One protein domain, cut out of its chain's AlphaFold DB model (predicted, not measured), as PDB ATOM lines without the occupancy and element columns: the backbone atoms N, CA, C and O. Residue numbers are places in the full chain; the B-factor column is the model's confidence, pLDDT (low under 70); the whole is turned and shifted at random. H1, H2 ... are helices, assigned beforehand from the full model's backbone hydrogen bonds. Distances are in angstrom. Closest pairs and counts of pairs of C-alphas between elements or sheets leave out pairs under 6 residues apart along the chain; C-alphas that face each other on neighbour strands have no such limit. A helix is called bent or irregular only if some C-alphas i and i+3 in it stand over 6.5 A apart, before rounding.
ATOM      1  N   PRO A 119     132.430  80.053 137.478       64.56
ATOM      2  CA  PRO A 119     131.850  81.282 136.939       64.56
ATOM      3  C   PRO A 119     130.415  81.482 137.426       64.56
ATOM      4  O   PRO A 119     130.011  82.583 137.785       64.56
ATOM      5  N   LEU A 120     129.667  80.380 137.546       63.22
ATOM      6  CA  LEU A 120     128.332  80.373 138.132       63.22
ATOM      7  C   LEU A 120     128.356  80.822 139.597       63.22
ATOM      8  O   LEU A 120     127.477  81.562 140.011       63.22
ATOM      9  N   ALA A 121     129.354  80.434 140.394       63.94
ATOM     10  CA  ALA A 121     129.439  80.877 141.788       63.94
ATOM     11  C   ALA A 121     129.810  82.365 141.926       63.94
ATOM     12  O   ALA A 121     129.387  83.000 142.890       63.94
ATOM     13  N   ALA A 122     130.586  82.914 140.986       68.25
ATOM     14  CA  ALA A 122     130.968  84.326 140.981       68.25
ATOM     15  C   ALA A 122     129.826  85.238 140.500       68.25
ATOM     16  O   ALA A 122     129.574  86.281 141.101       68.25
ATOM     17  N   GLU A 123     129.110  84.821 139.456       69.38
ATOM     18  CA  GLU A 123     128.082  85.630 138.789       69.38
ATOM     19  C   GLU A 123     126.685  85.466 139.397       69.38
ATOM     20  O   GLU A 123     125.815  86.322 139.218       69.38
ATOM     21  N   LEU A 124     126.431  84.370 140.123       67.62
ATOM     22  CA  LEU A 124     125.109  84.080 140.668       67.62
ATOM     23  C   LEU A 124     125.028  84.400 142.164       67.62
ATOM     24  O   LEU A 124     125.365  83.563 143.008       67.62
ATOM     25  N   PRO A 125     124.490  85.573 142.546       78.25
ATOM     26  CA  PRO A 125     124.185  85.857 143.939       78.25
ATOM     27  C   PRO A 125     123.088  84.904 144.428       78.25
ATOM     28  O   PRO A 125     121.899  85.124 144.176       78.25
ATOM     29  N   LEU A 126     123.497  83.861 145.160       74.81
ATOM     30  CA  LEU A 126     122.645  82.773 145.656       74.81
ATOM     31  C   LEU A 126     121.334  83.278 146.268       74.81
ATOM     32  O   LEU A 126     120.264  82.767 145.957       74.81
ATOM     33  N   ALA A 127     121.412  84.324 147.097       75.38
ATOM     34  CA  ALA A 127     120.249  84.919 147.746       75.38
ATOM     35  C   ALA A 127     119.227  85.484 146.742       75.38
ATOM     36  O   ALA A 127     118.026  85.278 146.914       75.38
ATOM     37  N   LYS A 128     119.681  86.156 145.671       83.00
ATOM     38  CA  LYS A 128     118.781  86.698 144.639       83.00
ATOM     39  C   LYS A 128     118.146  85.568 143.830       83.00
ATOM     40  O   LYS A 128     116.945  85.611 143.585       83.00
ATOM     41  N   LEU A 129     118.920  84.543 143.468       81.88
ATOM     42  CA  LEU A 129     118.385  83.382 142.752       81.88
ATOM     43  C   LEU A 129     117.369  82.605 143.583       81.88
ATOM     44  O   LEU A 129     116.293  82.292 143.082       81.88
ATOM     45  N   ALA A 130     117.677  82.329 144.850       80.75
ATOM     46  CA  ALA A 130     116.758  81.645 145.750       80.75
ATOM     47  C   ALA A 130     115.460  82.434 145.943       80.75
ATOM     48  O   ALA A 130     114.382  81.837 145.950       80.75
ATOM     49  N   LEU A 131     115.539  83.765 146.029       84.81
ATOM     50  CA  LEU A 131     114.362  84.628 146.090       84.81
ATOM     51  C   LEU A 131     113.520  84.536 144.808       84.81
ATOM     52  O   LEU A 131     112.320  84.282 144.891       84.81
ATOM     53  N   VAL A 132     114.133  84.696 143.630       89.94
ATOM     54  CA  VAL A 132     113.433  84.614 142.335       89.94
ATOM     55  C   VAL A 132     112.805  83.233 142.140       89.94
ATOM     56  O   VAL A 132     111.617  83.143 141.830       89.94
ATOM     57  N   ALA A 133     113.558  82.160 142.388       85.50
ATOM     58  CA  ALA A 133     113.063  80.790 142.301       85.50
ATOM     59  C   ALA A 133     111.882  80.557 143.257       85.50
ATOM     60  O   ALA A 133     110.856  80.016 142.847       85.50
ATOM     61  N   SER A 134     111.974  81.042 144.502       84.44
ATOM     62  CA  SER A 134     110.874  80.954 145.472       84.44
ATOM     63  C   SER A 134     109.613  81.655 144.967       84.44
ATOM     64  O   SER A 134     108.529  81.077 145.030       84.44
ATOM     65  N   LEU A 135     109.736  82.871 144.424       91.19
ATOM     66  CA  LEU A 135     108.598  83.615 143.875       91.19
ATOM     67  C   LEU A 135     107.951  82.877 142.697       91.19
ATOM     68  O   LEU A 135     106.729  82.728 142.667       91.19
ATOM     69  N   VAL A 136     108.752  82.352 141.766       91.44
ATOM     70  CA  VAL A 136     108.258  81.548 140.636       91.44
ATOM     71  C   VAL A 136     107.510  80.313 141.141       91.44
ATOM     72  O   VAL A 136     106.406  80.026 140.680       91.44
ATOM     73  N   PHE A 137     108.058  79.608 142.129       89.50
ATOM     74  CA  PHE A 137     107.455  78.388 142.664       89.50
ATOM     75  C   PHE A 137     106.147  78.681 143.400       89.50
ATOM     76  O   PHE A 137     105.185  77.924 143.261       89.50
ATOM     77  N   VAL A 138     106.072  79.797 144.130       90.62
ATOM     78  CA  VAL A 138     104.826  80.275 144.745       90.62
ATOM     79  C   VAL A 138     103.784  80.593 143.671       90.62
ATOM     80  O   VAL A 138     102.648  80.134 143.786       90.62
ATOM     81  N   LEU A 139     104.149  81.309 142.603       92.88
ATOM     82  CA  LEU A 139     103.237  81.613 141.495       92.88
ATOM     83  C   LEU A 139     102.713  80.338 140.821       92.88
ATOM     84  O   LEU A 139     101.505  80.194 140.627       92.88
ATOM     85  N   VAL A 140     103.589  79.374 140.524       89.62
ATOM     86  CA  VAL A 140     103.193  78.076 139.956       89.62
ATOM     87  C   VAL A 140     102.277  77.319 140.916       89.62
ATOM     88  O   VAL A 140     101.227  76.827 140.502       89.62
ATOM     89  N   ALA A 141     102.608  77.265 142.208       86.25
ATOM     90  CA  ALA A 141     101.775  76.611 143.212       86.25
ATOM     91  C   ALA A 141     100.381  77.253 143.315       86.25
ATOM     92  O   ALA A 141      99.381  76.533 143.377       86.25
ATOM     93  N   LEU A 142     100.292  78.586 143.261       90.44
ATOM     94  CA  LEU A 142      99.027  79.326 143.218       90.44
ATOM     95  C   LEU A 142      98.213  78.987 141.962       90.44
ATOM     96  O   LEU A 142      97.016  78.717 142.063       90.44
ATOM     97  N   LEU A 143      98.848  78.934 140.787       91.38
ATOM     98  CA  LEU A 143      98.189  78.560 139.530       91.38
ATOM     99  C   LEU A 143      97.658  77.121 139.570       91.38
ATOM    100  O   LEU A 143      96.512  76.863 139.185       91.38
ATOM    101  N   VAL A 144      98.454  76.181 140.086       87.62
ATOM    102  CA  VAL A 144      98.047  74.777 140.231       87.62
ATOM    103  C   VAL A 144      96.882  74.647 141.220       87.62
ATOM    104  O   VAL A 144      95.943  73.883 140.952       87.62
ATOM    105  N   ALA A 145      96.901  75.435 142.303       85.88
ATOM    106  CA  ALA A 145      95.925  75.428 143.393       85.88
ATOM    107  C   ALA A 145      94.723  76.378 143.211       85.88
ATOM    108  O   ALA A 145      93.870  76.415 144.094       85.88
ATOM    109  N   LYS A 146      94.594  77.092 142.079       85.31
ATOM    110  CA  LYS A 146      93.616  78.181 141.817       85.31
ATOM    111  C   LYS A 146      92.148  77.907 142.214       85.31
ATOM    112  O   LYS A 146      91.373  78.845 142.344       85.31
ATOM    113  N   ARG A 147      91.735  76.650 142.408       80.62
ATOM    114  CA  ARG A 147      90.361  76.257 142.787       80.62
ATOM    115  C   ARG A 147      90.196  75.754 144.228       80.62
ATOM    116  O   ARG A 147      89.112  75.293 144.572       80.62
ATOM    117  N   ARG A 148      91.242  75.768 145.059       79.06
ATOM    118  CA  ARG A 148      91.198  75.232 146.429       79.06
ATOM    119  C   ARG A 148      91.930  76.156 147.398       79.06
ATOM    120  O   ARG A 148      93.161  76.169 147.455       79.06
ATOM    121  N   SER A 149      91.161  76.931 148.161       74.44
ATOM    122  CA  SER A 149      91.692  77.829 149.186       74.44
ATOM    123  C   SER A 149      92.548  77.050 150.196       74.44
ATOM    124  O   SER A 149      92.192  75.965 150.650       74.44
ATOM    125  N   GLY A 150      93.740  77.572 150.494       78.62
ATOM    126  CA  GLY A 150      94.674  76.979 151.462       78.62
ATOM    127  C   GLY A 150      95.501  75.773 150.984       78.62
ATOM    128  O   GLY A 150      96.402  75.349 151.708       78.62
ATOM    129  N   GLU A 151      95.275  75.228 149.782       87.56
ATOM    130  CA  GLU A 151      96.104  74.118 149.266       87.56
ATOM    131  C   GLU A 151      97.421  74.580 148.621       87.56
ATOM    132  O   GLU A 151      98.333  73.770 148.458       87.56
ATOM    133  N   TRP A 152      97.561  75.869 148.296       92.00
ATOM    134  CA  TRP A 152      98.733  76.394 147.586       92.00
ATOM    135  C   TRP A 152     100.044  76.198 148.357       92.00
ATOM    136  O   TRP A 152     101.050  75.854 147.749       92.00
ATOM    137  N   VAL A 153     100.036  76.328 149.687       92.38
ATOM    138  CA  VAL A 153     101.247  76.163 150.517       92.38
ATOM    139  C   VAL A 153     101.746  74.721 150.484       92.38
ATOM    140  O   VAL A 153     102.942  74.463 150.406       92.38
ATOM    141  N   HIS A 154     100.813  73.768 150.481       91.75
ATOM    142  CA  HIS A 154     101.144  72.358 150.310       91.75
ATOM    143  C   HIS A 154     101.674  72.094 148.900       91.75
ATOM    144  O   HIS A 154     102.654  71.373 148.747       91.75
ATOM    145  N   GLY A 155     101.060  72.699 147.878       92.94
ATOM    146  CA  GLY A 155     101.565  72.648 146.507       92.94
ATOM    147  C   GLY A 155     102.989  73.185 146.386       92.94
ATOM    148  O   GLY A 155     103.815  72.548 145.743       92.94
ATOM    149  N   PHE A 156     103.292  74.293 147.062       95.12
ATOM    150  CA  PHE A 156     104.626  74.886 147.102       95.12
ATOM    151  C   PHE A 156     105.650  73.943 147.748       95.12
ATOM    152  O   PHE A 156     106.694  73.687 147.154       95.12
ATOM    153  N   ALA A 157     105.328  73.352 148.905       95.25
ATOM    154  CA  ALA A 157     106.200  72.375 149.562       95.25
ATOM    155  C   ALA A 157     106.426  71.114 148.710       95.25
ATOM    156  O   ALA A 157     107.560  70.660 148.576       95.25
ATOM    157  N   VAL A 158     105.372  70.564 148.097       95.75
ATOM    158  CA  VAL A 158     105.484  69.394 147.209       95.75
ATOM    159  C   VAL A 158     106.350  69.714 145.993       95.75
ATOM    160  O   VAL A 158     107.228  68.916 145.665       95.75
ATOM    161  N   LEU A 159     106.142  70.871 145.360       96.31
ATOM    162  CA  LEU A 159     106.916  71.309 144.200       96.31
ATOM    163  C   LEU A 159     108.395  71.475 144.551       96.31
ATOM    164  O   LEU A 159     109.240  70.894 143.882       96.31
ATOM    165  N   ALA A 160     108.701  72.200 145.627       97.06
ATOM    166  CA  ALA A 160     110.076  72.466 146.041       97.06
ATOM    167  C   ALA A 160     110.840  71.190 146.435       97.06
ATOM    168  O   ALA A 160     112.001  71.025 146.071       97.06
ATOM    169  N   LEU A 161     110.188  70.256 147.138       97.00
ATOM    170  CA  LEU A 161     110.796  68.967 147.489       97.00
ATOM    171  C   LEU A 161     111.001  68.073 146.265       97.00
ATOM    172  O   LEU A 161     112.039  67.427 146.141       97.00
ATOM    173  N   SER A 162     110.025  68.044 145.356       96.94
ATOM    174  CA  SER A 162     110.139  67.269 144.116       96.94
ATOM    175  C   SER A 162     111.246  67.825 143.228       96.94
ATOM    176  O   SER A 162     112.008  67.046 142.670       96.94
ATOM    177  N   GLU A 163     111.373  69.151 143.152       97.44
ATOM    178  CA  GLU A 163     112.451  69.805 142.418       97.44
ATOM    179  C   GLU A 163     113.815  69.457 142.996       97.44
ATOM    180  O   GLU A 163     114.682  68.995 142.265       97.44
ATOM    181  N   LEU A 164     114.003  69.624 144.310       97.56
ATOM    182  CA  LEU A 164     115.269  69.301 144.966       97.56
ATOM    183  C   LEU A 164     115.691  67.854 144.679       97.56
ATOM    184  O   LEU A 164     116.848  67.601 144.348       97.56
ATOM    185  N   LEU A 165     114.747  66.912 144.775       97.44
ATOM    186  CA  LEU A 165     114.995  65.509 144.461       97.44
ATOM    187  C   LEU A 165     115.385  65.320 142.995       97.44
ATOM    188  O   LEU A 165     116.400  64.694 142.705       97.44
ATOM    189  N   LEU A 166     114.574  65.834 142.070       97.25
ATOM    190  CA  LEU A 166     114.761  65.587 140.647       97.25
ATOM    191  C   LEU A 166     116.019  66.272 140.121       97.25
ATOM    192  O   LEU A 166     116.794  65.609 139.449       97.25
ATOM    193  N   VAL A 167     116.279  67.532 140.480       96.62
ATOM    194  CA  VAL A 167     117.519  68.239 140.121       96.62
ATOM    195  C   VAL A 167     118.733  67.501 140.673       96.62
ATOM    196  O   VAL A 167     119.692  67.266 139.944       96.62
ATOM    197  N   GLY A 168     118.698  67.088 141.942       96.12
ATOM    198  CA  GLY A 168     119.845  66.437 142.562       96.12
ATOM    199  C   GLY A 168     120.151  65.034 142.018       96.12
ATOM    200  O   GLY A 168     121.319  64.656 141.978       96.12
ATOM    201  N   LEU A 169     119.143  64.282 141.556       96.00
ATOM    202  CA  LEU A 169     119.347  62.994 140.873       96.00
ATOM    203  C   LEU A 169     119.671  63.156 139.378       96.00
ATOM    204  O   LEU A 169     120.412  62.360 138.804       96.00
ATOM    205  N   TRP A 170     119.125  64.189 138.737       96.38
ATOM    206  CA  TRP A 170     119.354  64.489 137.325       96.38
ATOM    207  C   TRP A 170     120.773  64.988 137.074       96.38
ATOM    208  O   TRP A 170     121.411  64.563 136.113       96.38
ATOM    209  N   LEU A 171     121.290  65.842 137.962       94.69
ATOM    210  CA  LEU A 171     122.551  66.542 137.755       94.69
ATOM    211  C   LEU A 171     123.755  65.608 137.515       94.69
ATOM    212  O   LEU A 171     124.450  65.833 136.527       94.69
ATOM    213  N   PRO A 172     124.011  64.552 138.317       93.88
ATOM    214  CA  PRO A 172     125.099  63.615 138.024       93.88
ATOM    215  C   PRO A 172     124.951  62.916 136.672       93.88
ATOM    216  O   PRO A 172     125.932  62.727 135.965       93.88
ATOM    217  N   THR A 173     123.717  62.563 136.303       93.50
ATOM    218  CA  THR A 173     123.425  61.871 135.043       93.50
ATOM    219  C   THR A 173     123.703  62.779 133.850       93.50
ATOM    220  O   THR A 173     124.337  62.359 132.889       93.50
ATOM    221  N   VAL A 174     123.270  64.042 133.920       93.19
ATOM    222  CA  VAL A 174     123.585  65.033 132.884       93.19
ATOM    223  C   VAL A 174     125.079  65.261 132.793       93.19
ATOM    224  O   VAL A 174     125.600  65.266 131.687       93.19
ATOM    225  N   ALA A 175     125.762  65.425 133.927       91.62
ATOM    226  CA  ALA A 175     127.194  65.677 133.931       91.62
ATOM    227  C   ALA A 175     127.986  64.544 133.257       91.62
ATOM    228  O   ALA A 175     128.924  64.830 132.530       91.62
ATOM    229  N   ALA A 176     127.570  63.286 133.442       90.56
ATOM    230  CA  ALA A 176     128.225  62.123 132.839       90.56
ATOM    231  C   ALA A 176     127.898  61.901 131.351       90.56
ATOM    232  O   ALA A 176     128.663  61.255 130.646       90.56
ATOM    233  N   VAL A 177     126.743  62.375 130.870       90.88
ATOM    234  CA  VAL A 177     126.303  62.181 129.470       90.88
ATOM    235  C   VAL A 177     126.603  63.407 128.605       90.88
ATOM    236  O   VAL A 177     126.503  63.351 127.380       90.88
ATOM    237  N   TRP A 178     126.935  64.540 129.222       85.75
ATOM    238  CA  TRP A 178     127.234  65.761 128.499       85.75
ATOM    239  C   TRP A 178     128.598  65.654 127.815       85.75
ATOM    240  O   TRP A 178     129.635  65.921 128.414       85.75
ATOM    241  N   ASP A 179     128.559  65.301 126.536       72.75
ATOM    242  CA  ASP A 179     129.707  65.268 125.633       72.75
ATOM    243  C   ASP A 179     130.124  66.708 125.272       72.75
ATOM    244  O   ASP A 179     129.810  67.239 124.202       72.75
ATOM    245  N   ALA A 180     130.724  67.413 126.237       63.97
ATOM    246  CA  ALA A 180     131.403  68.672 125.968       63.97
ATOM    247  C   ALA A 180     132.806  68.384 125.426       63.97
ATOM    248  O   ALA A 180     133.491  67.509 125.956       63.97
ATOM    249  N   PRO A 181     133.300  69.175 124.456       60.41
ATOM    250  CA  PRO A 181     134.731  69.203 124.186       60.41
ATOM    251  C   PRO A 181     135.478  69.524 125.495       60.41
ATOM    252  O   PRO A 181     135.101  70.458 126.204       60.41
ATOM    253  N   THR A 182     136.488  68.706 125.809       58.25
ATOM    254  CA  THR A 182     137.326  68.683 127.031       58.25
ATOM    255  C   THR A 182     137.427  70.026 127.791       58.25
ATOM    256  O   THR A 182     137.683  71.063 127.180       58.25
ATOM    257  N   PRO A 183     137.317  70.057 129.131       54.75
ATOM    258  CA  PRO A 183     137.214  71.263 129.955       54.75
ATOM    259  C   PRO A 183     138.479  72.115 130.011       54.75
ATOM    260  O   PRO A 183     138.397  73.257 130.464       54.75
ATOM    261  N   SER A 184     139.609  71.653 129.466       56.53
ATOM    262  CA  SER A 184     140.729  72.543 129.130       56.53
ATOM    263  C   SER A 184     140.275  73.726 128.257       56.53
ATOM    264  O   SER A 184     140.838  74.815 128.366       56.53
ATOM    265  N   TYR A 185     139.210  73.548 127.464       52.50
ATOM    266  CA  TYR A 185     138.563  74.597 126.671       52.50
ATOM    267  C   TYR A 185     137.551  75.453 127.457       52.50
ATOM    268  O   TYR A 185     137.346  76.611 127.101       52.50
ATOM    269  N   MET A 186     136.934  74.948 128.537       55.66
ATOM    270  CA  MET A 186     135.922  75.708 129.300       55.66
ATOM    271  C   MET A 186     136.508  76.901 130.062       55.66
ATOM    272  O   MET A 186     135.792  77.859 130.331       55.66
ATOM    273  N   VAL A 187     137.794  76.862 130.412       57.84
ATOM    274  CA  VAL A 187     138.456  77.973 131.117       57.84
ATOM    275  C   VAL A 187     139.063  78.979 130.133       57.84
ATOM    276  O   VAL A 187     139.169  80.160 130.446       57.84
ATOM    277  N   THR A 188     139.426  78.538 128.924       60.78
ATOM    278  CA  THR A 188     140.266  79.323 128.008       60.78
ATOM    279  C   THR A 188     139.532  79.882 126.789       60.78
ATOM    280  O   THR A 188     139.952  80.920 126.277       60.78
ATOM    281  N   GLU A 189     138.422  79.283 126.336       62.88
ATOM    282  CA  GLU A 189     137.720  79.768 125.142       62.88
ATOM    283  C   GLU A 189     136.475  80.620 125.446       62.88
ATOM    284  O   GLU A 189     135.525  80.132 126.056       62.88
ATOM    285  N   PRO A 190     136.368  81.856 124.918       64.50
ATOM    286  CA  PRO A 190     135.221  82.748 125.144       64.50
ATOM    287  C   PRO A 190     133.859  82.189 124.674       64.50
ATOM    288  O   PRO A 190     132.814  82.750 125.005       64.50
ATOM    289  N   GLY A 191     133.841  81.073 123.935       71.00
ATOM    290  CA  GLY A 191     132.627  80.397 123.480       71.00
ATOM    291  C   GLY A 191     131.827  79.680 124.576       71.00
ATOM    292  O   GLY A 191     130.630  79.449 124.389       71.00
ATOM    293  N   TRP A 192     132.423  79.353 125.729       71.19
ATOM    294  CA  TRP A 192     131.721  78.602 126.782       71.19
ATOM    295  C   TRP A 192     130.571  79.414 127.407       71.19
ATOM    296  O   TRP A 192     129.481  78.881 127.633       71.19
ATOM    297  N   LEU A 193     130.766  80.728 127.597       72.19
ATOM    298  CA  LEU A 193     129.740  81.642 128.117       72.19
ATOM    299  C   LEU A 193     128.490  81.648 127.232       72.19
ATOM    300  O   LEU A 193     127.371  81.723 127.738       72.19
ATOM    301  N   ALA A 194     128.665  81.510 125.914       79.75
ATOM    302  CA  ALA A 194     127.555  81.442 124.969       79.75
ATOM    303  C   ALA A 194     126.746  80.136 125.097       79.75
ATOM    304  O   ALA A 194     125.554  80.117 124.790       79.75
ATOM    305  N   GLN A 195     127.359  79.049 125.579       80.56
ATOM    306  CA  GLN A 195     126.688  77.762 125.796       80.56
ATOM    307  C   GLN A 195     126.042  77.642 127.180       80.56
ATOM    308  O   GLN A 195     125.144  76.814 127.366       80.56
ATOM    309  N   LEU A 196     126.441  78.486 128.136       80.75
ATOM    310  CA  LEU A 196     125.950  78.447 129.512       80.75
ATOM    311  C   LEU A 196     124.411  78.461 129.616       80.75
ATOM    312  O   LEU A 196     123.878  77.626 130.347       80.75
ATOM    313  N   PRO A 197     123.652  79.297 128.874       84.75
ATOM    314  CA  PRO A 197     122.189  79.273 128.942       84.75
ATOM    315  C   PRO A 197     121.588  77.938 128.494       84.75
ATOM    316  O   PRO A 197     120.630  77.457 129.098       84.75
ATOM    317  N   LYS A 198     122.163  77.313 127.458       85.75
ATOM    318  CA  LYS A 198     121.718  76.008 126.949       85.75
ATOM    319  C   LYS A 198     121.978  74.911 127.979       85.75
ATOM    320  O   LYS A 198     121.102  74.084 128.221       85.75
ATOM    321  N   LEU A 199     123.149  74.938 128.607       85.38
ATOM    322  CA  LEU A 199     123.538  73.991 129.647       85.38
ATOM    323  C   LEU A 199     122.661  74.140 130.899       85.38
ATOM    324  O   LEU A 199     122.106  73.158 131.385       85.38
ATOM    325  N   VAL A 200     122.442  75.374 131.368       88.88
ATOM    326  CA  VAL A 200     121.516  75.665 132.475       88.88
ATOM    327  C   VAL A 200     120.103  75.189 132.137       88.88
ATOM    328  O   VAL A 200     119.466  74.543 132.967       88.88
ATOM    329  N   ALA A 201     119.616  75.442 130.919       89.88
ATOM    330  CA  ALA A 201     118.307  74.961 130.490       89.88
ATOM    331  C   ALA A 201     118.225  73.426 130.509       89.88
ATOM    332  O   ALA A 201     117.228  72.878 130.971       89.88
ATOM    333  N   TRP A 202     119.275  72.728 130.075       90.25
ATOM    334  CA  TRP A 202     119.333  71.264 130.074       90.25
ATOM    335  C   TRP A 202     119.357  70.655 131.485       90.25
ATOM    336  O   TRP A 202     118.755  69.608 131.735       90.25
ATOM    337  N   VAL A 203     120.017  71.330 132.426       91.44
ATOM    338  CA  VAL A 203     120.083  70.906 133.831       91.44
ATOM    339  C   VAL A 203     118.782  71.208 134.577       91.44
ATOM    340  O   VAL A 203     118.338  70.386 135.372       91.44
ATOM    341  N   VAL A 204     118.157  72.364 134.338       93.19
ATOM    342  CA  VAL A 204     117.039  72.852 135.164       93.19
ATOM    343  C   VAL A 204     115.672  72.512 134.568       93.19
ATOM    344  O   VAL A 204     114.791  72.048 135.284       93.19
ATOM    345  N   VAL A 205     115.460  72.690 133.262       95.12
ATOM    346  CA  VAL A 205     114.106  72.613 132.679       95.12
ATOM    347  C   VAL A 205     113.475  71.216 132.802       95.12
ATOM    348  O   VAL A 205     112.325  71.146 133.246       95.12
ATOM    349  N   PRO A 206     114.156  70.100 132.458       96.19
ATOM    350  CA  PRO A 206     113.560  68.770 132.583       96.19
ATOM    351  C   PRO A 206     113.088  68.415 134.007       96.19
ATOM    352  O   PRO A 206     111.913  68.044 134.146       96.19
ATOM    353  N   PRO A 207     113.911  68.549 135.074       96.81
ATOM    354  CA  PRO A 207     113.449  68.261 136.428       96.81
ATOM    355  C   PRO A 207     112.341  69.219 136.879       96.81
ATOM    356  O   PRO A 207     111.359  68.731 137.442       96.81
ATOM    357  N   THR A 208     112.396  70.512 136.525       96.50
ATOM    358  CA  THR A 208     111.317  71.467 136.841       96.50
ATOM    359  C   THR A 208     109.985  71.057 136.226       96.50
ATOM    360  O   THR A 208     108.960  71.025 136.913       96.50
ATOM    361  N   LEU A 209     109.957  70.690 134.943       96.81
ATOM    362  CA  LEU A 209     108.723  70.245 134.289       96.81
ATOM    363  C   LEU A 209     108.175  68.962 134.930       96.81
ATOM    364  O   LEU A 209     106.966  68.857 135.168       96.81
ATOM    365  N   ALA A 210     109.050  68.011 135.259       96.75
ATOM    366  CA  ALA A 210     108.670  66.782 135.944       96.75
ATOM    367  C   ALA A 210     108.144  67.048 137.369       96.75
ATOM    368  O   ALA A 210     107.124  66.472 137.759       96.75
ATOM    369  N   ALA A 211     108.757  67.967 138.122       96.88
ATOM    370  CA  ALA A 211     108.316  68.383 139.452       96.88
ATOM    371  C   ALA A 211     106.937  69.061 139.411       96.88
ATOM    372  O   ALA A 211     106.060  68.753 140.229       96.88
ATOM    373  N   ILE A 212     106.699  69.935 138.425       96.69
ATOM    374  CA  ILE A 212     105.393  70.571 138.191       96.69
ATOM    375  C   ILE A 212     104.341  69.510 137.856       96.69
ATOM    376  O   ILE A 212     103.280  69.479 138.487       96.69
ATOM    377  N   ALA A 213     104.628  68.615 136.908       96.31
ATOM    378  CA  ALA A 213     103.710  67.550 136.511       96.31
ATOM    379  C   ALA A 213     103.356  66.637 137.696       96.31
ATOM    380  O   ALA A 213     102.177  66.354 137.937       96.31
ATOM    381  N   TYR A 214     104.354  66.237 138.489       95.31
ATOM    382  CA  TYR A 214     104.147  65.458 139.705       95.31
ATOM    383  C   TYR A 214     103.273  66.206 140.720       95.31
ATOM    384  O   TYR A 214     102.297  65.648 141.222       95.31
ATOM    385  N   THR A 215     103.545  67.489 140.964       94.62
ATOM    386  CA  THR A 215     102.759  68.326 141.887       94.62
ATOM    387  C   THR A 215     101.298  68.437 141.446       94.62
ATOM    388  O   THR A 215     100.380  68.284 142.258       94.62
ATOM    389  N   VAL A 216     101.054  68.629 140.146       94.81
ATOM    390  CA  VAL A 216      99.702  68.635 139.567       94.81
ATOM    391  C   VAL A 216      99.000  67.297 139.812       94.81
ATOM    392  O   VAL A 216      97.838  67.287 140.228       94.81
ATOM    393  N   LEU A 217      99.684  66.169 139.600       93.38
ATOM    394  CA  LEU A 217      99.131  64.834 139.841       93.38
ATOM    395  C   LEU A 217      98.816  64.596 141.321       93.38
ATOM    396  O   LEU A 217      97.732  64.097 141.629       93.38
ATOM    397  N   VAL A 218      99.699  65.001 142.236       91.25
ATOM    398  CA  VAL A 218      99.478  64.898 143.687       91.25
ATOM    399  C   VAL A 218      98.231  65.680 144.108       91.25
ATOM    400  O   VAL A 218      97.400  65.155 144.850       91.25
ATOM    401  N   LEU A 219      98.063  66.911 143.619       90.19
ATOM    402  CA  LEU A 219      96.959  67.781 144.035       90.19
ATOM    403  C   LEU A 219      95.625  67.441 143.355       90.19
ATOM    404  O   LEU A 219      94.562  67.543 143.981       90.19
ATOM    405  N   ARG A 220      95.654  67.032 142.079       91.00
ATOM    406  CA  ARG A 220      94.440  66.821 141.270       91.00
ATOM    407  C   ARG A 220      94.026  65.363 141.123       91.00
ATOM    408  O   ARG A 220      92.847  65.102 140.902       91.00
ATOM    409  N   ARG A 221      94.960  64.416 141.219       91.75
ATOM    410  CA  ARG A 221      94.736  62.986 140.940       91.75
ATOM    411  C   ARG A 221      95.424  62.077 141.969       91.75
ATOM    412  O   ARG A 221      95.967  61.034 141.610       91.75
ATOM    413  N   SER A 222      95.346  62.425 143.256       88.31
ATOM    414  CA  SER A 222      95.976  61.662 144.349       88.31
ATOM    415  C   SER A 222      95.611  60.171 144.349       88.31
ATOM    416  O   SER A 222      96.489  59.336 144.540       88.31
ATOM    417  N   ARG A 223      94.350  59.818 144.055       88.62
ATOM    418  CA  ARG A 223      93.894  58.415 143.942       88.62
ATOM    419  C   ARG A 223      94.605  57.650 142.822       88.62
ATOM    420  O   ARG A 223      95.010  56.510 143.017       88.62
ATOM    421  N   TRP A 224      94.791  58.286 141.666       92.00
ATOM    422  CA  TRP A 224      95.511  57.685 140.539       92.00
ATOM    423  C   TRP A 224      96.988  57.478 140.878       92.00
ATOM    424  O   TRP A 224      97.546  56.419 140.604       92.00
ATOM    425  N   LEU A 225      97.609  58.466 141.530       89.38
ATOM    426  CA  LEU A 225      98.998  58.356 141.968       89.38
ATOM    427  C   LEU A 225      99.167  57.270 143.038       89.38
ATOM    428  O   LEU A 225     100.132  56.516 142.983       89.38
ATOM    429  N   ALA A 226      98.214  57.142 143.966       87.81
ATOM    430  CA  ALA A 226      98.203  56.073 144.961       87.81
ATOM    431  C   ALA A 226      98.146  54.685 144.300       87.81
ATOM    432  O   ALA A 226      98.937  53.811 144.654       87.81
ATOM    433  N   ALA A 227      97.304  54.513 143.274       91.00
ATOM    434  CA  ALA A 227      97.241  53.279 142.487       91.00
ATOM    435  C   ALA A 227      98.552  52.979 141.733       91.00
ATOM    436  O   ALA A 227      98.892  51.821 141.509       91.00
ATOM    437  N   ARG A 228      99.325  54.015 141.376       94.31
ATOM    438  CA  ARG A 228     100.619  53.902 140.677       94.31
ATOM    439  C   ARG A 228     101.829  54.171 141.569       94.31
ATOM    440  O   ARG A 228     102.913  54.451 141.062       94.31
ATOM    441  N   LYS A 229     101.687  54.034 142.891       90.44
ATOM    442  CA  LYS A 229     102.776  54.283 143.850       90.44
ATOM    443  C   LYS A 229     104.043  53.496 143.503       90.44
ATOM    444  O   LYS A 229     105.132  54.054 143.568       90.44
ATOM    445  N   ARG A 230     103.900  52.226 143.101       93.56
ATOM    446  CA  ARG A 230     105.034  51.373 142.700       93.56
ATOM    447  C   ARG A 230     105.802  51.952 141.515       93.56
ATOM    448  O   ARG A 230     107.021  51.961 141.550       93.56
ATOM    449  N   LEU A 231     105.103  52.492 140.515       94.06
ATOM    450  CA  LEU A 231     105.744  53.125 139.362       94.06
ATOM    451  C   LEU A 231     106.577  54.334 139.799       94.06
ATOM    452  O   LEU A 231     107.742  54.415 139.440       94.06
ATOM    453  N   ALA A 232     106.011  55.221 140.623       90.94
ATOM    454  CA  ALA A 232     106.732  56.394 141.120       90.94
ATOM    455  C   ALA A 232     107.980  56.007 141.935       90.94
ATOM    456  O   ALA A 232     109.047  56.580 141.733       90.94
ATOM    457  N   VAL A 233     107.860  55.011 142.822       92.69
ATOM    458  CA  VAL A 233     108.994  54.489 143.602       92.69
ATOM    459  C   VAL A 233     110.058  53.888 142.686       92.69
ATOM    460  O   VAL A 233     111.234  54.205 142.851       92.69
ATOM    461  N   ASN A 234     109.661  53.081 141.700       95.44
ATOM    462  CA  ASN A 234     110.591  52.482 140.746       95.44
ATOM    463  C   ASN A 234     111.325  53.563 139.945       95.44
ATOM    464  O   ASN A 234     112.542  53.507 139.863       95.44
ATOM    465  N   THR A 235     110.626  54.583 139.435       94.56
ATOM    466  CA  THR A 235     111.252  55.693 138.700       94.56
ATOM    467  C   THR A 235     112.287  56.431 139.546       94.56
ATOM    468  O   THR A 235     113.407  56.634 139.088       94.56
ATOM    469  N   VAL A 236     111.950  56.799 140.789       94.62
ATOM    470  CA  VAL A 236     112.901  57.474 141.692       94.62
ATOM    471  C   VAL A 236     114.090  56.569 142.013       94.62
ATOM    472  O   VAL A 236     115.223  57.034 142.012       94.62
ATOM    473  N   THR A 237     113.849  55.275 142.234       95.69
ATOM    474  CA  THR A 237     114.912  54.293 142.502       95.69
ATOM    475  C   THR A 237     115.843  54.151 141.300       95.69
ATOM    476  O   THR A 237     117.057  54.183 141.465       95.69
ATOM    477  N   THR A 238     115.300  54.061 140.084       96.25
ATOM    478  CA  THR A 238     116.090  54.013 138.849       96.25
ATOM    479  C   THR A 238     116.930  55.276 138.679       96.25
ATOM    480  O   THR A 238     118.127  55.161 138.440       96.25
ATOM    481  N   LEU A 239     116.344  56.466 138.855       95.06
ATOM    482  CA  LEU A 239     117.086  57.732 138.792       95.06
ATOM    483  C   LEU A 239     118.194  57.799 139.849       95.06
ATOM    484  O   LEU A 239     119.291  58.253 139.550       95.06
ATOM    485  N   PHE A 240     117.934  57.310 141.061       95.88
ATOM    486  CA  PHE A 240     118.935  57.232 142.121       95.88
ATOM    487  C   PHE A 240     120.096  56.295 141.764       95.88
ATOM    488  O   PHE A 240     121.254  56.682 141.905       95.88
ATOM    489  N   CYS A 241     119.806  55.095 141.253       95.81
ATOM    490  CA  CYS A 241     120.841  54.164 140.800       95.81
ATOM    491  C   CYS A 241     121.664  54.752 139.648       95.81
ATOM    492  O   CYS A 241     122.888  54.666 139.679       95.81
ATOM    493  N   LEU A 242     121.012  55.387 138.666       95.06
ATOM    494  CA  LEU A 242     121.693  56.066 137.561       95.06
ATOM    495  C   LEU A 242     122.594  57.197 138.064       95.06
ATOM    496  O   LEU A 242     123.739  57.277 137.645       95.06
ATOM    497  N   ALA A 243     122.122  58.012 139.010       93.75
ATOM    498  CA  ALA A 243     122.919  59.079 139.607       93.75
ATOM    499  C   ALA A 243     124.159  58.545 140.347       93.75
ATOM    500  O   ALA A 243     125.229  59.144 140.261       93.75
ATOM    501  N   CYS A 244     124.031  57.417 141.057       93.31
ATOM    502  CA  CYS A 244     125.161  56.761 141.721       93.31
ATOM    503  C   CYS A 244     126.166  56.206 140.707       93.31
ATOM    504  O   CYS A 244     127.360  56.456 140.842       93.31
ATOM    505  N   LEU A 245     125.689  55.490 139.683       94.00
ATOM    506  CA  LEU A 245     126.542  54.946 138.624       94.00
ATOM    507  C   LEU A 245     127.279  56.062 137.883       94.00
ATOM    508  O   LEU A 245     128.494  55.991 137.754       94.00
ATOM    509  N   ALA A 246     126.562  57.120 137.497       92.75
ATOM    510  CA  ALA A 246     127.130  58.289 136.838       92.75
ATOM    511  C   ALA A 246     128.212  58.971 137.686       92.75
ATOM    512  O   ALA A 246     129.183  59.467 137.132       92.75
ATOM    513  N   ARG A 247     128.077  58.986 139.021       90.62
ATOM    514  CA  ARG A 247     129.129  59.505 139.910       90.62
ATOM    515  C   ARG A 247     130.337  58.593 140.022       90.62
ATOM    516  O   ARG A 247     131.446  59.105 140.051       90.62
ATOM    517  N   LEU A 248     130.127  57.284 140.103       91.62
ATOM    518  CA  LEU A 248     131.212  56.307 140.215       91.62
ATOM    519  C   LEU A 248     132.030  56.184 138.924       91.62
ATOM    520  O   LEU A 248     133.199  55.827 138.982       91.62
ATOM    521  N   SER A 249     131.418  56.455 137.768       90.00
ATOM    522  CA  SER A 249     132.075  56.391 136.459       90.00
ATOM    523  C   SER A 249     132.529  57.750 135.930       90.00
ATOM    524  O   SER A 249     132.918  57.834 134.769       90.00
ATOM    525  N   ALA A 250     132.382  58.821 136.711       87.88
ATOM    526  CA  ALA A 250     132.665  60.158 136.222       87.88
ATOM    527  C   ALA A 250     134.166  60.399 136.077       87.88
ATOM    528  O   ALA A 250     134.945  60.132 136.992       87.88
ATOM    529  N   ASP A 251     134.549  60.973 134.945       89.00
ATOM    530  CA  ASP A 251     135.864  61.564 134.755       89.00
ATOM    531  C   ASP A 251     135.976  62.924 135.474       89.00
ATOM    532  O   ASP A 251     135.011  63.459 136.037       89.00
ATOM    533  N   ALA A 252     137.185  63.491 135.483       84.75
ATOM    534  CA  ALA A 252     137.445  64.795 136.095       84.75
ATOM    535  C   ALA A 252     136.539  65.896 135.510       84.75
ATOM    536  O   ALA A 252     136.107  66.802 136.226       84.75
ATOM    537  N   ASP A 253     136.196  65.775 134.232       83.88
ATOM    538  CA  ASP A 253     135.439  66.754 133.467       83.88
ATOM    539  C   ASP A 253     133.977  66.803 133.926       83.88
ATOM    540  O   ASP A 253     133.449  67.869 134.264       83.88
ATOM    541  N   ALA A 254     133.342  65.636 134.057       87.44
ATOM    542  CA  ALA A 254     132.013  65.497 134.633       87.44
ATOM    543  C   ALA A 254     131.976  65.954 136.103       87.44
ATOM    544  O   ALA A 254     130.978  66.529 136.552       87.44
ATOM    545  N   MET A 255     133.057  65.750 136.866       85.94
ATOM    546  CA  MET A 255     133.156  66.235 138.249       85.94
ATOM    547  C   MET A 255     133.216  67.763 138.330       85.94
ATOM    548  O   MET A 255     132.519  68.353 139.162       85.94
ATOM    549  N   ILE A 256     133.978  68.412 137.445       83.56
ATOM    550  CA  ILE A 256     134.046  69.877 137.337       83.56
ATOM    551  C   ILE A 256     132.682  70.440 136.929       83.56
ATOM    552  O   ILE A 256     132.158  71.344 137.586       83.56
ATOM    553  N   LEU A 257     132.054  69.861 135.902       85.00
ATOM    554  CA  LEU A 257     130.721  70.259 135.456       85.00
ATOM    555  C   LEU A 257     129.693  70.129 136.587       85.00
ATOM    556  O   LEU A 257     128.938  71.065 136.850       85.00
ATOM    557  N   TYR A 258     129.697  69.012 137.318       89.25
ATOM    558  CA  TYR A 258     128.853  68.850 138.500       89.25
ATOM    559  C   TYR A 258     129.106  69.961 139.532       89.25
ATOM    560  O   TYR A 258     128.153  70.567 140.031       89.25
ATOM    561  N   ALA A 259     130.375  70.249 139.845       86.38
ATOM    562  CA  ALA A 259     130.757  71.262 140.828       86.38
ATOM    563  C   ALA A 259     130.231  72.659 140.453       86.38
ATOM    564  O   ALA A 259     129.742  73.390 141.320       86.38
ATOM    565  N   HIS A 260     130.228  73.004 139.161       85.19
ATOM    566  CA  HIS A 260     129.663  74.259 138.662       85.19
ATOM    567  C   HIS A 260     128.160  74.415 138.943       85.19
ATOM    568  O   HIS A 260     127.692  75.539 139.130       85.19
ATOM    569  N   PHE A 261     127.416  73.309 139.043       89.75
ATOM    570  CA  PHE A 261     125.974  73.295 139.306       89.75
ATOM    571  C   PHE A 261     125.593  73.036 140.771       89.75
ATOM    572  O   PHE A 261     124.410  73.112 141.116       89.75
ATOM    573  N   VAL A 262     126.559  72.830 141.671       89.25
ATOM    574  CA  VAL A 262     126.306  72.765 143.124       89.25
ATOM    575  C   VAL A 262     125.535  73.991 143.646       89.25
ATOM    576  O   VAL A 262     124.604  73.792 144.430       89.25
ATOM    577  N   PRO A 263     125.804  75.241 143.206       87.62
ATOM    578  CA  PRO A 263     124.998  76.393 143.608       87.62
ATOM    579  C   PRO A 263     123.516  76.264 143.236       87.62
ATOM    580  O   PRO A 263     122.662  76.677 144.015       87.62
ATOM    581  N   VAL A 264     123.184  75.653 142.093       90.38
ATOM    582  CA  VAL A 264     121.787  75.409 141.690       90.38
ATOM    583  C   VAL A 264     121.121  74.425 142.649       90.38
ATOM    584  O   VAL A 264     120.001  74.663 143.103       90.38
ATOM    585  N   LEU A 265     121.829  73.358 143.030       92.94
ATOM    586  CA  LEU A 265     121.339  72.404 144.023       92.94
ATOM    587  C   LEU A 265     121.148  73.058 145.401       92.94
ATOM    588  O   LEU A 265     120.152  72.803 146.080       92.94
ATOM    589  N   LEU A 266     122.067  73.945 145.791       91.00
ATOM    590  CA  LEU A 266     121.983  74.727 147.024       91.00
ATOM    591  C   LEU A 266     120.765  75.664 147.009       91.00
ATOM    592  O   LEU A 266     120.031  75.724 147.995       91.00
ATOM    593  N   VAL A 267     120.504  76.346 145.886       91.75
ATOM    594  CA  VAL A 267     119.292  77.158 145.691       91.75
ATOM    595  C   VAL A 267     118.043  76.296 145.862       91.75
ATOM    596  O   VAL A 267     117.165  76.662 146.642       91.75
ATOM    597  N   ALA A 268     117.966  75.137 145.202       95.12
ATOM    598  CA  ALA A 268     116.827  74.228 145.335       95.12
ATOM    599  C   ALA A 268     116.627  73.765 146.792       95.12
ATOM    600  O   ALA A 268     115.496  73.713 147.280       95.12
ATOM    601  N   ALA A 269     117.716  73.497 147.520       95.31
ATOM    602  CA  ALA A 269     117.663  73.120 148.931       95.31
ATOM    603  C   ALA A 269     117.124  74.258 149.809       95.31
ATOM    604  O   ALA A 269     116.261  74.022 150.656       95.31
ATOM    605  N   VAL A 270     117.575  75.496 149.579       94.00
ATOM    606  CA  VAL A 270     117.069  76.689 150.276       94.00
ATOM    607  C   VAL A 270     115.581  76.900 149.988       94.00
ATOM    608  O   VAL A 270     114.816  77.129 150.925       94.00
ATOM    609  N   VAL A 271     115.143  76.761 148.732       95.38
ATOM    610  CA  VAL A 271     113.722  76.871 148.348       95.38
ATOM    611  C   VAL A 271     112.884  75.789 149.041       95.38
ATOM    612  O   VAL A 271     111.813  76.089 149.571       95.38
ATOM    613  N   ALA A 272     113.372  74.547 149.115       96.69
ATOM    614  CA  ALA A 272     112.693  73.460 149.823       96.69
ATOM    615  C   ALA A 272     112.548  73.735 151.328       96.69
ATOM    616  O   ALA A 272     111.463  73.547 151.887       96.69
ATOM    617  N   ILE A 273     113.600  74.236 151.984       96.06
ATOM    618  CA  ILE A 273     113.534  74.614 153.401       96.06
ATOM    619  C   ILE A 273     112.569  75.792 153.598       96.06
ATOM    620  O   ILE A 273     111.710  75.736 154.478       96.06
ATOM    621  N   ALA A 274     112.642  76.824 152.750       94.00
ATOM    622  CA  ALA A 274     111.735  77.970 152.793       94.00
ATOM    623  C   ALA A 274     110.266  77.549 152.616       94.00
ATOM    624  O   ALA A 274     109.383  78.093 153.282       94.00
ATOM    625  N   ALA A 275     109.991  76.546 151.780       95.69
ATOM    626  CA  ALA A 275     108.656  75.989 151.603       95.69
ATOM    627  C   ALA A 275     108.155  75.238 152.846       95.69
ATOM    628  O   ALA A 275     107.003  75.424 153.242       95.69
ATOM    629  N   ILE A 276     109.013  74.456 153.513       95.88
ATOM    630  CA  ILE A 276     108.681  73.801 154.791       95.88
ATOM    631  C   ILE A 276     108.427  74.839 155.890       95.88
ATOM    632  O   ILE A 276     107.439  74.730 156.615       95.88
ATOM    633  N   VAL A 277     109.272  75.868 155.999       95.12
ATOM    634  CA  VAL A 277     109.105  76.955 156.979       95.12
ATOM    635  C   VAL A 277     107.825  77.742 156.704       95.12
ATOM    636  O   VAL A 277     107.078  78.048 157.631       95.12
ATOM    637  N   SER A 278     107.519  78.015 155.435       93.50
ATOM    638  CA  SER A 278     106.277  78.683 155.033       93.50
ATOM    639  C   SER A 278     105.050  77.837 155.377       93.50
ATOM    640  O   SER A 278     104.069  78.360 155.906       93.50
ATOM    641  N   LEU A 279     105.115  76.519 155.153       94.25
ATOM    642  CA  LEU A 279     104.082  75.576 155.583       94.25
ATOM    643  C   LEU A 279     103.899  75.608 157.103       94.25
ATOM    644  O   LEU A 279     102.774  75.765 157.570       94.25
ATOM    645  N   ALA A 280     104.990  75.550 157.866       94.94
ATOM    646  CA  ALA A 280     104.965  75.651 159.322       94.94
ATOM    647  C   ALA A 280     104.325  76.961 159.801       94.94
ATOM    648  O   ALA A 280     103.447  76.941 160.663       94.94
ATOM    649  N   GLY A 281     104.716  78.091 159.211       94.81
ATOM    650  CA  GLY A 281     104.185  79.411 159.543       94.81
ATOM    651  C   GLY A 281     102.688  79.533 159.253       94.81
ATOM    652  O   GLY A 281     101.932  80.017 160.096       94.81
ATOM    653  N   VAL A 282     102.223  79.041 158.101       93.81
ATOM    654  CA  VAL A 282     100.791  79.063 157.756       93.81
ATOM    655  C   VAL A 282      99.978  78.147 158.675       93.81
ATOM    656  O   VAL A 282      98.894  78.526 159.114       93.81
ATOM    657  N   LEU A 283     100.493  76.965 159.015       92.38
ATOM    658  CA  LEU A 283      99.821  76.050 159.939       92.38
ATOM    659  C   LEU A 283      99.750  76.633 161.358       92.38
ATOM    660  O   LEU A 283      98.678  76.647 161.963       92.38
ATOM    661  N   ALA A 284     100.849  77.207 161.852       93.69
ATOM    662  CA  ALA A 284     100.902  77.855 163.160       93.69
ATOM    663  C   ALA A 284      99.965  79.069 163.241       93.69
ATOM    664  O   ALA A 284      99.170  79.180 164.174       93.69
ATOM    665  N   THR A 285     100.000  79.959 162.245       93.31
ATOM    666  CA  THR A 285      99.103  81.127 162.193       93.31
ATOM    667  C   THR A 285      97.641  80.706 162.102       93.31
ATOM    668  O   THR A 285      96.808  81.250 162.826       93.31
ATOM    669  N   ARG A 286      97.315  79.691 161.293       91.12
ATOM    670  CA  ARG A 286      95.960  79.133 161.221       91.12
ATOM    671  C   ARG A 286      95.513  78.566 162.568       91.12
ATOM    672  O   ARG A 286      94.407  78.880 162.999       91.12
ATOM    673  N   ALA A 287      96.354  77.785 163.242       90.62
ATOM    674  CA  ALA A 287      96.049  77.233 164.560       90.62
ATOM    675  C   ALA A 287      95.797  78.344 165.594       90.62
ATOM    676  O   ALA A 287      94.805  78.295 166.318       90.62
ATOM    677  N   LEU A 288      96.631  79.391 165.604       92.50
ATOM    678  CA  LEU A 288      96.466  80.554 166.480       92.50
ATOM    679  C   LEU A 288      95.166  81.315 166.197       92.50
ATOM    680  O   LEU A 288      94.440  81.657 167.129       92.50
ATOM    681  N   VAL A 289      94.849  81.571 164.925       92.06
ATOM    682  CA  VAL A 289      93.618  82.273 164.528       92.06
ATOM    683  C   VAL A 289      92.384  81.459 164.904       92.06
ATOM    684  O   VAL A 289      91.439  82.017 165.459       92.06
ATOM    685  N   ILE A 290      92.391  80.149 164.643       90.19
ATOM    686  CA  ILE A 290      91.296  79.248 165.020       90.19
ATOM    687  C   ILE A 290      91.115  79.249 166.537       90.19
ATOM    688  O   ILE A 290      89.995  79.417 167.014       90.19
ATOM    689  N   HIS A 291      92.204  79.131 167.297       91.12
ATOM    690  CA  HIS A 291      92.141  79.112 168.752       91.12
ATOM    691  C   HIS A 291      91.595  80.428 169.323       91.12
ATOM    692  O   HIS A 291      90.673  80.393 170.133       91.12
ATOM    693  N   ARG A 292      92.082  81.579 168.836       92.69
ATOM    694  CA  ARG A 292      91.589  82.907 169.243       92.69
ATOM    695  C   ARG A 292      90.103  83.092 168.934       92.69
ATOM    696  O   ARG A 292      89.360  83.559 169.792       92.69
ATOM    697  N   ARG A 293      89.662  82.700 167.731       91.50
ATOM    698  CA  ARG A 293      88.247  82.779 167.320       91.50
ATOM    699  C   ARG A 293      87.350  81.851 168.133       91.50
ATOM    700  O   ARG A 293      86.208  82.208 168.392       91.50
ATOM    701  N   PHE A 294      87.853  80.679 168.509       92.06
ATOM    702  CA  PHE A 294      87.134  79.742 169.365       92.06
ATOM    703  C   PHE A 294      86.999  80.281 170.793       92.06
ATOM    704  O   PHE A 294      85.915  80.242 171.363       92.06
ATOM    705  N   SER A 295      88.079  80.829 171.363       92.25
ATOM    706  CA  SER A 295      88.078  81.367 172.728       92.25
ATOM    707  C   SER A 295      87.262  82.648 172.890       92.25
ATOM    708  O   SER A 295      86.802  82.926 173.989       92.25
ATOM    709  N   SER A 296      87.101  83.438 171.824       92.50
ATOM    710  CA  SER A 296      86.380  84.714 171.868       92.50
ATOM    711  C   SER A 296      84.862  84.577 171.711       92.50
ATOM    712  O   SER A 296      84.172  85.590 171.666       92.50
ATOM    713  N   ARG A 297      84.342  83.361 171.521       91.19
ATOM    714  CA  ARG A 297      82.920  83.100 171.274       91.19
ATOM    715  C   ARG A 297      82.290  82.403 172.470       91.19
ATOM    716  O   ARG A 297      82.967  81.696 173.215       91.19
TER     717      ARG A 297
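What this domain is: This is residues 119 to 297 of the 446 residues of an uncharacterized protein of Kofleriaceae bacterium (UniProt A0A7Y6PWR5). Helix H3 is the core of a loose, elongated helical body: H5, H7 and the long bent helix H8 pack round it, and H2 crosses one end of H3 and the arm H8b. Residues 284 to 297, of which 284 to 295 belong to H8, stick out from this body as an arm; the short helices H4 and H6 lie farthest from the mean of the C-alphas. The printed part has 179 residues, with eight named helices in the order H1 to H8 and no named strand; its class is all helix. The whole is loose, with a radius of gyration of the C-alphas of 19.5 A, and spans 72 by 39 by 25 A.

Where its parts are: H1, residues 119 to 123, begins at C-alpha 119 (131.850, 81.282, 136.939). H2, residues 126 to 145, is 27.8 A long. H3, residues 152 to 177, measures 35.9 A and has a kink of 30 degrees near residue 169. H4 is residues 184 to 188. H5, residues 192 to 220, is 41.7 A long, with a kink of 28 degrees near residue 205; it is irregular, with C-alphas 194 and 197 7.0 A apart. H6 is residues 222 to 227, and H7, residues 229 to 248, measures 28.7 A. H8, residues 252 to 295, was assigned as one helix by its hydrogen bonds but is bent, with C-alphas 260 and 263 7.1 A apart. Its arms are H8a, residues 252 to 260, and H8b, residues 263 to 295, which is 47.3 A long and ends at C-alpha 295 (88.078, 81.367, 172.728).

How they stand to each other: H3 is the hub. It touches H8b at a shallow tilt of 13 degrees, opposite ways; the closest C-alphas, of Ala 160 and Ala 272, are 4.7 A apart. H3 touches H5 at a steep tilt of 42 degrees, opposite ways, closest at the C-alphas of Ser 162 and Ala 211, 5.1 A. With residues 169 to 176 alone it touches H7, the same way at a steep tilt of 39 degrees; the closest C-alphas, of Pro 172 and Ala 243, are 5.3 A apart. H2 touches H8b with residues 126 to 134 alone, closest at the C-alphas of Ala 130 and Val 267, 5.2 A, and H3 with residues 137 to 145 alone, closest at those of Ala 141 and Phe 156, 5.1 A. H1 only just touches H8a, with 3 pairs of C-alphas within 8 A, the closest those of Leu 120 and His 260, 6.3 A. H5 and H7 are apart. Every O i to N i+4 pair is within hydrogen-bond range in H1, H2, H6, H7, H8a and H8b; the counts are 20 of 22 in H3, 21 of 25 in H5 and 0 of 1 in H4, where 1 of 2 O i to N i+3 pairs is within range.

The domain as a whole: The C-alphas of Ser 184 and Arg 297, 72.3 A apart, are the two farthest apart. The printed part has no cut, and no link is long. The mean pLDDT of the printed part is 87.8; residues 119 to 124 and 180 to 190 are under 70.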